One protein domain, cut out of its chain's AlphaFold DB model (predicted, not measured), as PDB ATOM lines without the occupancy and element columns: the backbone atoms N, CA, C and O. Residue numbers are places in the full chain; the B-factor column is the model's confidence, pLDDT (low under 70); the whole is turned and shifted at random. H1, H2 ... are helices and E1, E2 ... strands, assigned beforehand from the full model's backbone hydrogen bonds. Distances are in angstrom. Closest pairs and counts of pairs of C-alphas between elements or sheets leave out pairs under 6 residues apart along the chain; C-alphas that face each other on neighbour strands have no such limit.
ATOM      1  N   LEU A   3     145.249 188.142 138.732       80.38
ATOM      2  CA  LEU A   3     145.781 189.006 139.790       80.38
ATOM      3  C   LEU A   3     147.269 188.732 140.089       80.38
ATOM      4  O   LEU A   3     148.034 189.678 140.179       80.38
ATOM      5  N   ASP A   4     147.714 187.468 140.083       82.56
ATOM      6  CA  ASP A   4     149.134 187.120 140.289       82.56
ATOM      7  C   ASP A   4     150.052 187.653 139.172       82.56
ATOM      8  O   ASP A   4     151.263 187.770 139.351       82.56
ATOM      9  N   LEU A   5     149.501 187.902 137.977       82.62
ATOM     10  CA  LEU A   5     150.232 188.520 136.868       82.62
ATOM     11  C   LEU A   5     150.346 190.032 137.083       82.62
ATOM     12  O   LEU A   5     151.421 190.600 136.909       82.62
ATOM     13  N   VAL A   6     149.254 190.655 137.517       81.44
ATOM     14  CA  VAL A   6     149.190 192.079 137.859       81.44
ATOM     15  C   VAL A   6     150.153 192.401 139.011       81.44
ATOM     16  O   VAL A   6     150.916 193.358 138.908       81.44
ATOM     17  N   ASP A   7     150.237 191.538 140.028       79.69
ATOM     18  CA  ASP A   7     151.200 191.648 141.138       79.69
ATOM     19  C   ASP A   7     152.669 191.514 140.686       79.69
ATOM     20  O   ASP A   7     153.586 191.976 141.363       79.69
ATOM     21  N   LYS A   8     152.913 190.916 139.512       84.88
ATOM     22  CA  LYS A   8     154.236 190.809 138.873       84.88
ATOM     23  C   LYS A   8     154.510 191.933 137.869       84.88
ATOM     24  O   LYS A   8     155.395 191.785 137.028       84.88
ATOM     25  N   ASN A   9     153.766 193.040 137.937       76.38
ATOM     26  CA  ASN A   9     153.828 194.162 136.992       76.38
ATOM     27  C   ASN A   9     153.508 193.784 135.532       76.38
ATOM     28  O   ASN A   9     153.931 194.467 134.600       76.38
ATOM     29  N   VAL A  10     152.755 192.707 135.301       83.56
ATOM     30  CA  VAL A  10     152.284 192.353 133.957       83.56
ATOM     31  C   VAL A  10     150.967 193.071 133.682       83.56
ATOM     32  O   VAL A  10     150.008 192.960 134.445       83.56
ATOM     33  N   GLN A  11     150.898 193.781 132.555       82.12
ATOM     34  CA  GLN A  11     149.687 194.479 132.139       82.12
ATOM     35  C   GLN A  11     148.610 193.483 131.694       82.12
ATOM     36  O   GLN A  11     148.810 192.706 130.759       82.12
ATOM     37  N   VAL A  12     147.444 193.535 132.338       85.38
ATOM     38  CA  VAL A  12     146.289 192.700 131.988       85.38
ATOM     39  C   VAL A  12     145.140 193.585 131.518       85.38
ATOM     40  O   VAL A  12     144.679 194.468 132.243       85.38
ATOM     41  N   ILE A  13     144.655 193.324 130.301       86.31
ATOM     42  CA  ILE A  13     143.521 194.024 129.688       86.31
ATOM     43  C   ILE A  13     142.371 193.032 129.506       86.31
ATOM     44  O   ILE A  13     142.507 192.011 128.833       86.31
ATOM     45  N   VAL A  14     141.216 193.337 130.095       88.50
ATOM     46  CA  VAL A  14     139.995 192.534 129.994       88.50
ATOM     47  C   VAL A  14     139.062 193.164 128.975       88.50
ATOM     48  O   VAL A  14     138.508 194.240 129.200       88.50
ATOM     49  N   HIS A  15     138.841 192.461 127.867       89.31
ATOM     50  CA  HIS A  15     137.848 192.840 126.868       89.31
ATOM     51  C   HIS A  15     136.480 192.269 127.248       89.31
ATOM     52  O   HIS A  15     136.280 191.056 127.299       89.31
ATOM     53  N   ARG A  16     135.509 193.152 127.479       83.19
ATOM     54  CA  ARG A  16     134.096 192.804 127.615       83.19
ATOM     55  C   ARG A  16     133.414 193.278 126.334       83.19
ATOM     56  O   ARG A  16     133.460 194.461 126.017       83.19
ATOM     57  N   GLY A  17     132.835 192.358 125.561       82.50
ATOM     58  CA  GLY A  17     132.235 192.661 124.253       82.50
ATOM     59  C   GLY A  17     131.341 193.917 124.234       82.50
ATOM     60  O   GLY A  17     130.870 194.374 125.276       82.50
ATOM     61  N   LYS A  18     131.074 194.454 123.033       81.81
ATOM     62  CA  LYS A  18     130.522 195.811 122.790       81.81
ATOM     63  C   LYS A  18     131.535 196.948 123.007       81.81
ATOM     64  O   LYS A  18     131.170 198.017 123.485       81.81
ATOM     65  N   GLY A  19     132.802 196.705 122.665       86.25
ATOM     66  CA  GLY A  19     133.843 197.739 122.651       86.25
ATOM     67  C   GLY A  19     134.288 198.228 124.031       86.25
ATOM     68  O   GLY A  19     134.859 199.307 124.127       86.25
ATOM     69  N   LYS A  20     134.029 197.469 125.105       81.94
ATOM     70  CA  LYS A  20     134.470 197.828 126.456       81.94
ATOM     71  C   LYS A  20     135.744 197.059 126.799       81.94
ATOM     72  O   LYS A  20     135.784 195.837 126.698       81.94
ATOM     73  N   ALA A  21     136.780 197.766 127.219       87.69
ATOM     74  CA  ALA A  21     138.014 197.171 127.718       87.69
ATOM     75  C   ALA A  21     138.371 197.807 129.062       87.69
ATOM     76  O   ALA A  21     138.120 198.993 129.269       87.69
ATOM     77  N   TYR A  22     138.924 197.009 129.970       84.81
ATOM     78  CA  TYR A  22     139.323 197.435 131.309       84.81
ATOM     79  C   TYR A  22     140.759 196.993 131.574       84.81
ATOM     80  O   TYR A  22     141.108 195.855 131.270       84.81
ATOM     81  N   ALA A  23     141.577 197.869 132.152       86.56
ATOM     82  CA  ALA A  23     142.899 197.506 132.646       86.56
ATOM     83  C   ALA A  23     142.802 197.102 134.123       86.56
ATOM     84  O   ALA A  23     142.126 197.775 134.904       86.56
ATOM     85  N   LEU A  24     143.457 196.004 134.495       84.69
ATOM     86  CA  LEU A  24     143.673 195.642 135.894       84.69
ATOM     87  C   LEU A  24     145.030 196.189 136.332       84.69
ATOM     88  O   LEU A  24     146.059 195.803 135.781       84.69
ATOM     89  N   THR A  25     145.003 197.047 137.343       80.44
ATOM     90  CA  THR A  25     146.190 197.637 137.966       80.44
ATOM     91  C   THR A  25     146.113 197.353 139.464       80.44
ATOM     92  O   THR A  25     145.029 197.525 140.039       80.44
ATOM     93  N   PRO A  26     147.198 196.890 140.109       81.69
ATOM     94  CA  PRO A  26     147.172 196.667 141.542       81.69
ATOM     95  C   PRO A  26     147.166 198.031 142.230       81.69
ATOM     96  O   PRO A  26     147.931 198.916 141.860       81.69
ATOM     97  N   ILE A  27     146.295 198.212 143.220       76.88
ATOM     98  CA  ILE A  27     146.301 199.431 144.030       76.88
ATOM     99  C   ILE A  27     147.284 199.221 145.177       76.88
ATOM    100  O   ILE A  27     147.025 198.442 146.099       76.88
ATOM    101  N   THR A  28     148.401 199.936 145.133       78.00
ATOM    102  CA  THR A  28     149.389 199.962 146.211       78.00
ATOM    103  C   THR A  28     149.008 200.990 147.284       78.00
ATOM    104  O   THR A  28     148.070 201.776 147.128       78.00
ATOM    105  N   GLU A  29     149.711 200.993 148.418       71.12
ATOM    106  CA  GLU A  29     149.519 202.038 149.438       71.12
ATOM    107  C   GLU A  29     149.855 203.437 148.908       71.12
ATOM    108  O   GLU A  29     149.185 204.401 149.276       71.12
ATOM    109  N   ALA A  30     150.820 203.546 147.991       69.44
ATOM    110  CA  ALA A  30     151.138 204.804 147.324       69.44
ATOM    111  C   ALA A  30     149.960 205.294 146.467       69.44
ATOM    112  O   ALA A  30     149.591 206.461 146.547       69.44
ATOM    113  N   ASP A  31     149.306 204.403 145.717       72.69
ATOM    114  CA  ASP A  31     148.124 204.764 144.922       72.69
ATOM    115  C   ASP A  31     146.976 205.267 145.806       72.69
ATOM    116  O   ASP A  31     146.276 206.213 145.444       72.69
ATOM    117  N   ARG A  32     146.805 204.686 147.002       72.31
ATOM    118  CA  ARG A  32     145.834 205.184 147.990       72.31
ATOM    119  C   ARG A  32     146.217 206.556 148.532       72.31
ATOM    120  O   ARG A  32     145.342 207.406 148.646       72.31
ATOM    121  N   TYR A  33     147.498 206.781 148.816       74.94
ATOM    122  CA  TYR A  33     148.002 208.081 149.258       74.94
ATOM    123  C   TYR A  33     147.744 209.177 148.215       74.94
ATOM    124  O   TYR A  33     147.244 210.245 148.549       74.94
ATOM    125  N   PHE A  34     148.003 208.898 146.935       75.50
ATOM    126  CA  PHE A  34     147.732 209.844 145.847       75.50
ATOM    127  C   PHE A  34     146.249 209.956 145.473       75.50
ATOM    128  O   PHE A  34     145.879 210.890 144.769       75.50
ATOM    129  N   SER A  35     145.395 209.050 145.956       79.00
ATOM    130  CA  SER A  35     143.937 209.157 145.820       79.00
ATOM    131  C   SER A  35     143.305 210.057 146.887       79.00
ATOM    132  O   SER A  35     142.116 210.369 146.792       79.00
ATOM    133  N   ASP A  36     144.067 210.470 147.905       85.69
ATOM    134  CA  ASP A  36     143.600 211.415 148.914       85.69
ATOM    135  C   ASP A  36     143.332 212.792 148.260       85.69
ATOM    136  O   ASP A  36     144.225 213.360 147.608       85.69
ATOM    137  N   PRO A  37     142.114 213.355 148.405       86.31
ATOM    138  CA  PRO A  37     141.771 214.662 147.854       86.31
ATOM    139  C   PRO A  37     142.696 215.796 148.314       86.31
ATOM    140  O   PRO A  37     142.949 216.725 147.546       86.31
ATOM    141  N   GLU A  38     143.210 215.741 149.543       88.44
ATOM    142  CA  GLU A  38     144.110 216.756 150.091       88.44
ATOM    143  C   GLU A  38     145.483 216.700 149.413       88.44
ATOM    144  O   GLU A  38     146.012 217.731 148.985       88.44
ATOM    145  N   ILE A  39     146.021 215.492 149.228       87.62
ATOM    146  CA  ILE A  39     147.286 215.269 148.517       87.62
ATOM    147  C   ILE A  39     147.154 215.684 147.053       87.62
ATOM    148  O   ILE A  39     147.996 216.424 146.543       87.62
ATOM    149  N   THR A  40     146.060 215.290 146.399       87.94
ATOM    150  CA  THR A  40     145.776 215.671 145.008       87.94
ATOM    151  C   THR A  40     145.701 217.191 144.856       87.94
ATOM    152  O   THR A  40     146.317 217.765 143.956       87.94
ATOM    153  N   LYS A  41     145.000 217.871 145.774       91.38
ATOM    154  CA  LYS A  41     144.893 219.335 145.786       91.38
ATOM    155  C   LYS A  41     146.251 220.001 145.987       91.38
ATOM    156  O   LYS A  41     146.560 220.970 145.299       91.38
ATOM    157  N   ARG A  42     147.074 219.486 146.902       91.56
ATOM    158  CA  ARG A  42     148.421 220.009 147.153       91.56
ATOM    159  C   ARG A  42     149.312 219.892 145.917       91.56
ATOM    160  O   ARG A  42     149.990 220.857 145.585       91.56
ATOM    161  N   ILE A  43     149.282 218.753 145.224       90.06
ATOM    162  CA  ILE A  43     150.041 218.553 143.981       90.06
ATOM    163  C   ILE A  43     149.593 219.553 142.911       90.06
ATOM    164  O   ILE A  43     150.441 220.185 142.287       90.06
ATOM    165  N   ALA A  44     148.281 219.746 142.734       91.38
ATOM    166  CA  ALA A  44     147.753 220.717 141.777       91.38
ATOM    167  C   ALA A  44     148.239 222.148 142.070       91.38
ATOM    168  O   ALA A  44     148.679 222.843 141.158       91.38
ATOM    169  N   ILE A  45     148.238 222.557 143.343       93.56
ATOM    170  CA  ILE A  45     148.774 223.858 143.768       93.56
ATOM    171  C   ILE A  45     150.272 223.954 143.455       93.56
ATOM    172  O   ILE A  45     150.718 224.952 142.902       93.56
ATOM    173  N   SER A  46     151.058 222.922 143.768       90.56
ATOM    174  CA  SER A  46     152.496 222.927 143.480       90.56
ATOM    175  C   SER A  46     152.807 222.997 141.979       90.56
ATOM    176  O   SER A  46     153.801 223.612 141.601       90.56
ATOM    177  N   LEU A  47     151.965 222.416 141.120       92.00
ATOM    178  CA  LEU A  47     152.083 222.557 139.665       92.00
ATOM    179  C   LEU A  47     151.801 223.995 139.212       92.00
ATOM    180  O   LEU A  47     152.576 224.552 138.442       92.00
ATOM    181  N   GLU A  48     150.752 224.629 139.736       94.00
ATOM    182  CA  GLU A  48     150.432 226.033 139.440       94.00
ATOM    183  C   GLU A  48     151.550 226.985 139.905       94.00
ATOM    184  O   GLU A  48     151.931 227.914 139.193       94.00
ATOM    185  N   GLN A  49     152.128 226.727 141.079       92.31
ATOM    186  CA  GLN A  49     153.302 227.446 141.581       92.31
ATOM    187  C   GLN A  49     154.506 227.274 140.649       92.31
ATOM    188  O   GLN A  49     155.204 228.245 140.357       92.31
ATOM    189  N   ALA A  50     154.719 226.062 140.128       90.81
ATOM    190  CA  ALA A  50     155.772 225.790 139.159       90.81
ATOM    191  C   ALA A  50     155.598 226.599 137.869       90.81
ATOM    192  O   ALA A  50     156.552 227.222 137.402       90.81
ATOM    193  N   GLU A  51     154.379 226.639 137.329       92.19
ATOM    194  CA  GLU A  51     154.038 227.426 136.138       92.19
ATOM    195  C   GLU A  51     154.242 228.932 136.356       92.19
ATOM    196  O   GLU A  51     154.666 229.642 135.443       92.19
ATOM    197  N   ARG A  52     153.999 229.420 137.576       94.19
ATOM    198  CA  ARG A  52     154.238 230.817 137.975       94.19
ATOM    199  C   ARG A  52     155.700 231.134 138.294       94.19
ATOM    200  O   ARG A  52     156.026 232.294 138.535       94.19
ATOM    201  N   GLY A  53     156.581 230.135 138.288       90.69
ATOM    202  CA  GLY A  53     157.988 230.298 138.652       90.69
ATOM    203  C   GLY A  53     158.230 230.441 140.158       90.69
ATOM    204  O   GLY A  53     159.328 230.819 140.561       90.69
ATOM    205  N   GLU A  54     157.250 230.108 141.000       92.06
ATOM    206  CA  GLU A  54     157.349 230.081 142.467       92.06
ATOM    207  C   GLU A  54     158.090 228.817 142.948       92.06
ATOM    208  O   GLU A  54     157.630 228.067 143.809       92.06
ATOM    209  N   LEU A  55     159.253 228.550 142.354       88.94
ATOM    210  CA  LEU A  55     160.084 227.386 142.641       88.94
ATOM    211  C   LEU A  55     161.360 227.803 143.354       88.94
ATOM    212  O   LEU A  55     161.955 228.839 143.070       88.94
ATOM    213  N   THR A  56     161.822 226.941 144.253       85.06
ATOM    214  CA  THR A  56     163.146 227.070 144.863       85.06
ATOM    215  C   THR A  56     164.048 225.983 144.298       85.06
ATOM    216  O   THR A  56     163.844 224.799 144.562       85.06
TER     217      THR A  56
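Overview. This is residues 3 to 56 of the 69 residues of an uncharacterized protein of Pelotomaculum sp. PtaB.Bin104 (UniProt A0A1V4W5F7). This is an open, strung-out model with no shared core: a two-stranded hairpin, E1 and E2, with the short helix H1 by its open end, makes one end, and the longer helix H3 reaches away toward the other, with the small helix H2 between them. The printed part has 54 residues, with three named helices and two named strands in the order H1, E1, E2, H2, H3; the sheet is E1 - E2, antiparallel. The class is mixed, helices and strands. The whole is extended, with a radius of gyration of the C-alphas of 17.1 A, and elongated, with spans of 47 by 27 by 18 A.

Arrangement. H1, residues 3 to 6, leads by a tight link to E1, residues 12 to 16; their closest C-alphas, those of Val 6 and Val 12, are 6.6 A apart. E1 forms a hairpin with E2, residues 20 to 24, antiparallel at 154 degrees between their directions. N 14 and O 22, 2.8 A apart, and N 22 and O 14, 2.9 A apart, are within hydrogen-bond range. The closest C-alphas of H1 and E2 are those of Val 6 and Leu 24, 6.9 A apart. H2, residues 29 to 34, is apart from H1 and E1. H3, residues 37 to 51, is close to H2 but not clearly touching it, the closest C-alphas being those of Phe 34 and Thr 40, 6.2 A apart. H2 and H3 run the same way at a steep tilt of 56 degrees. H3 is apart from H1, E1 and E2. In H2 and H3 every O i to N i+4 pair is within hydrogen-bond range; H1 is too short for such a pair, and its one O i to N i+3 pair is within range.

Along the chain. H1, residues 3 to 6, begins at C-alpha 3, (145.781, 189.006, 139.790), and is 5.0 A long. E1, residues 12 to 16, is 13.0 A long, and E2, residues 20 to 24, is 13.4 A, beginning at C-alpha 20, (134.470, 197.828, 126.456). H2, residues 29 to 34, is 8.8 A long. H3, residues 37 to 51, is 21.2 A long and ends at C-alpha 51, (154.038, 227.426, 136.138).

Size, cuts and confidence. The two C-alphas farthest apart, those of Gly 17 and Thr 56, are 50.6 A apart. Residues 35 to 42, of which 37 to 42 belong to H3, stand free, and so do residues 48 to 53, of which 48 to 51 belong to H3. The printed part has no cut, and its four links between named elements are tight. The mean pLDDT of the printed part is 84.7, and residue 30, in H2, is the one printed residue under 70.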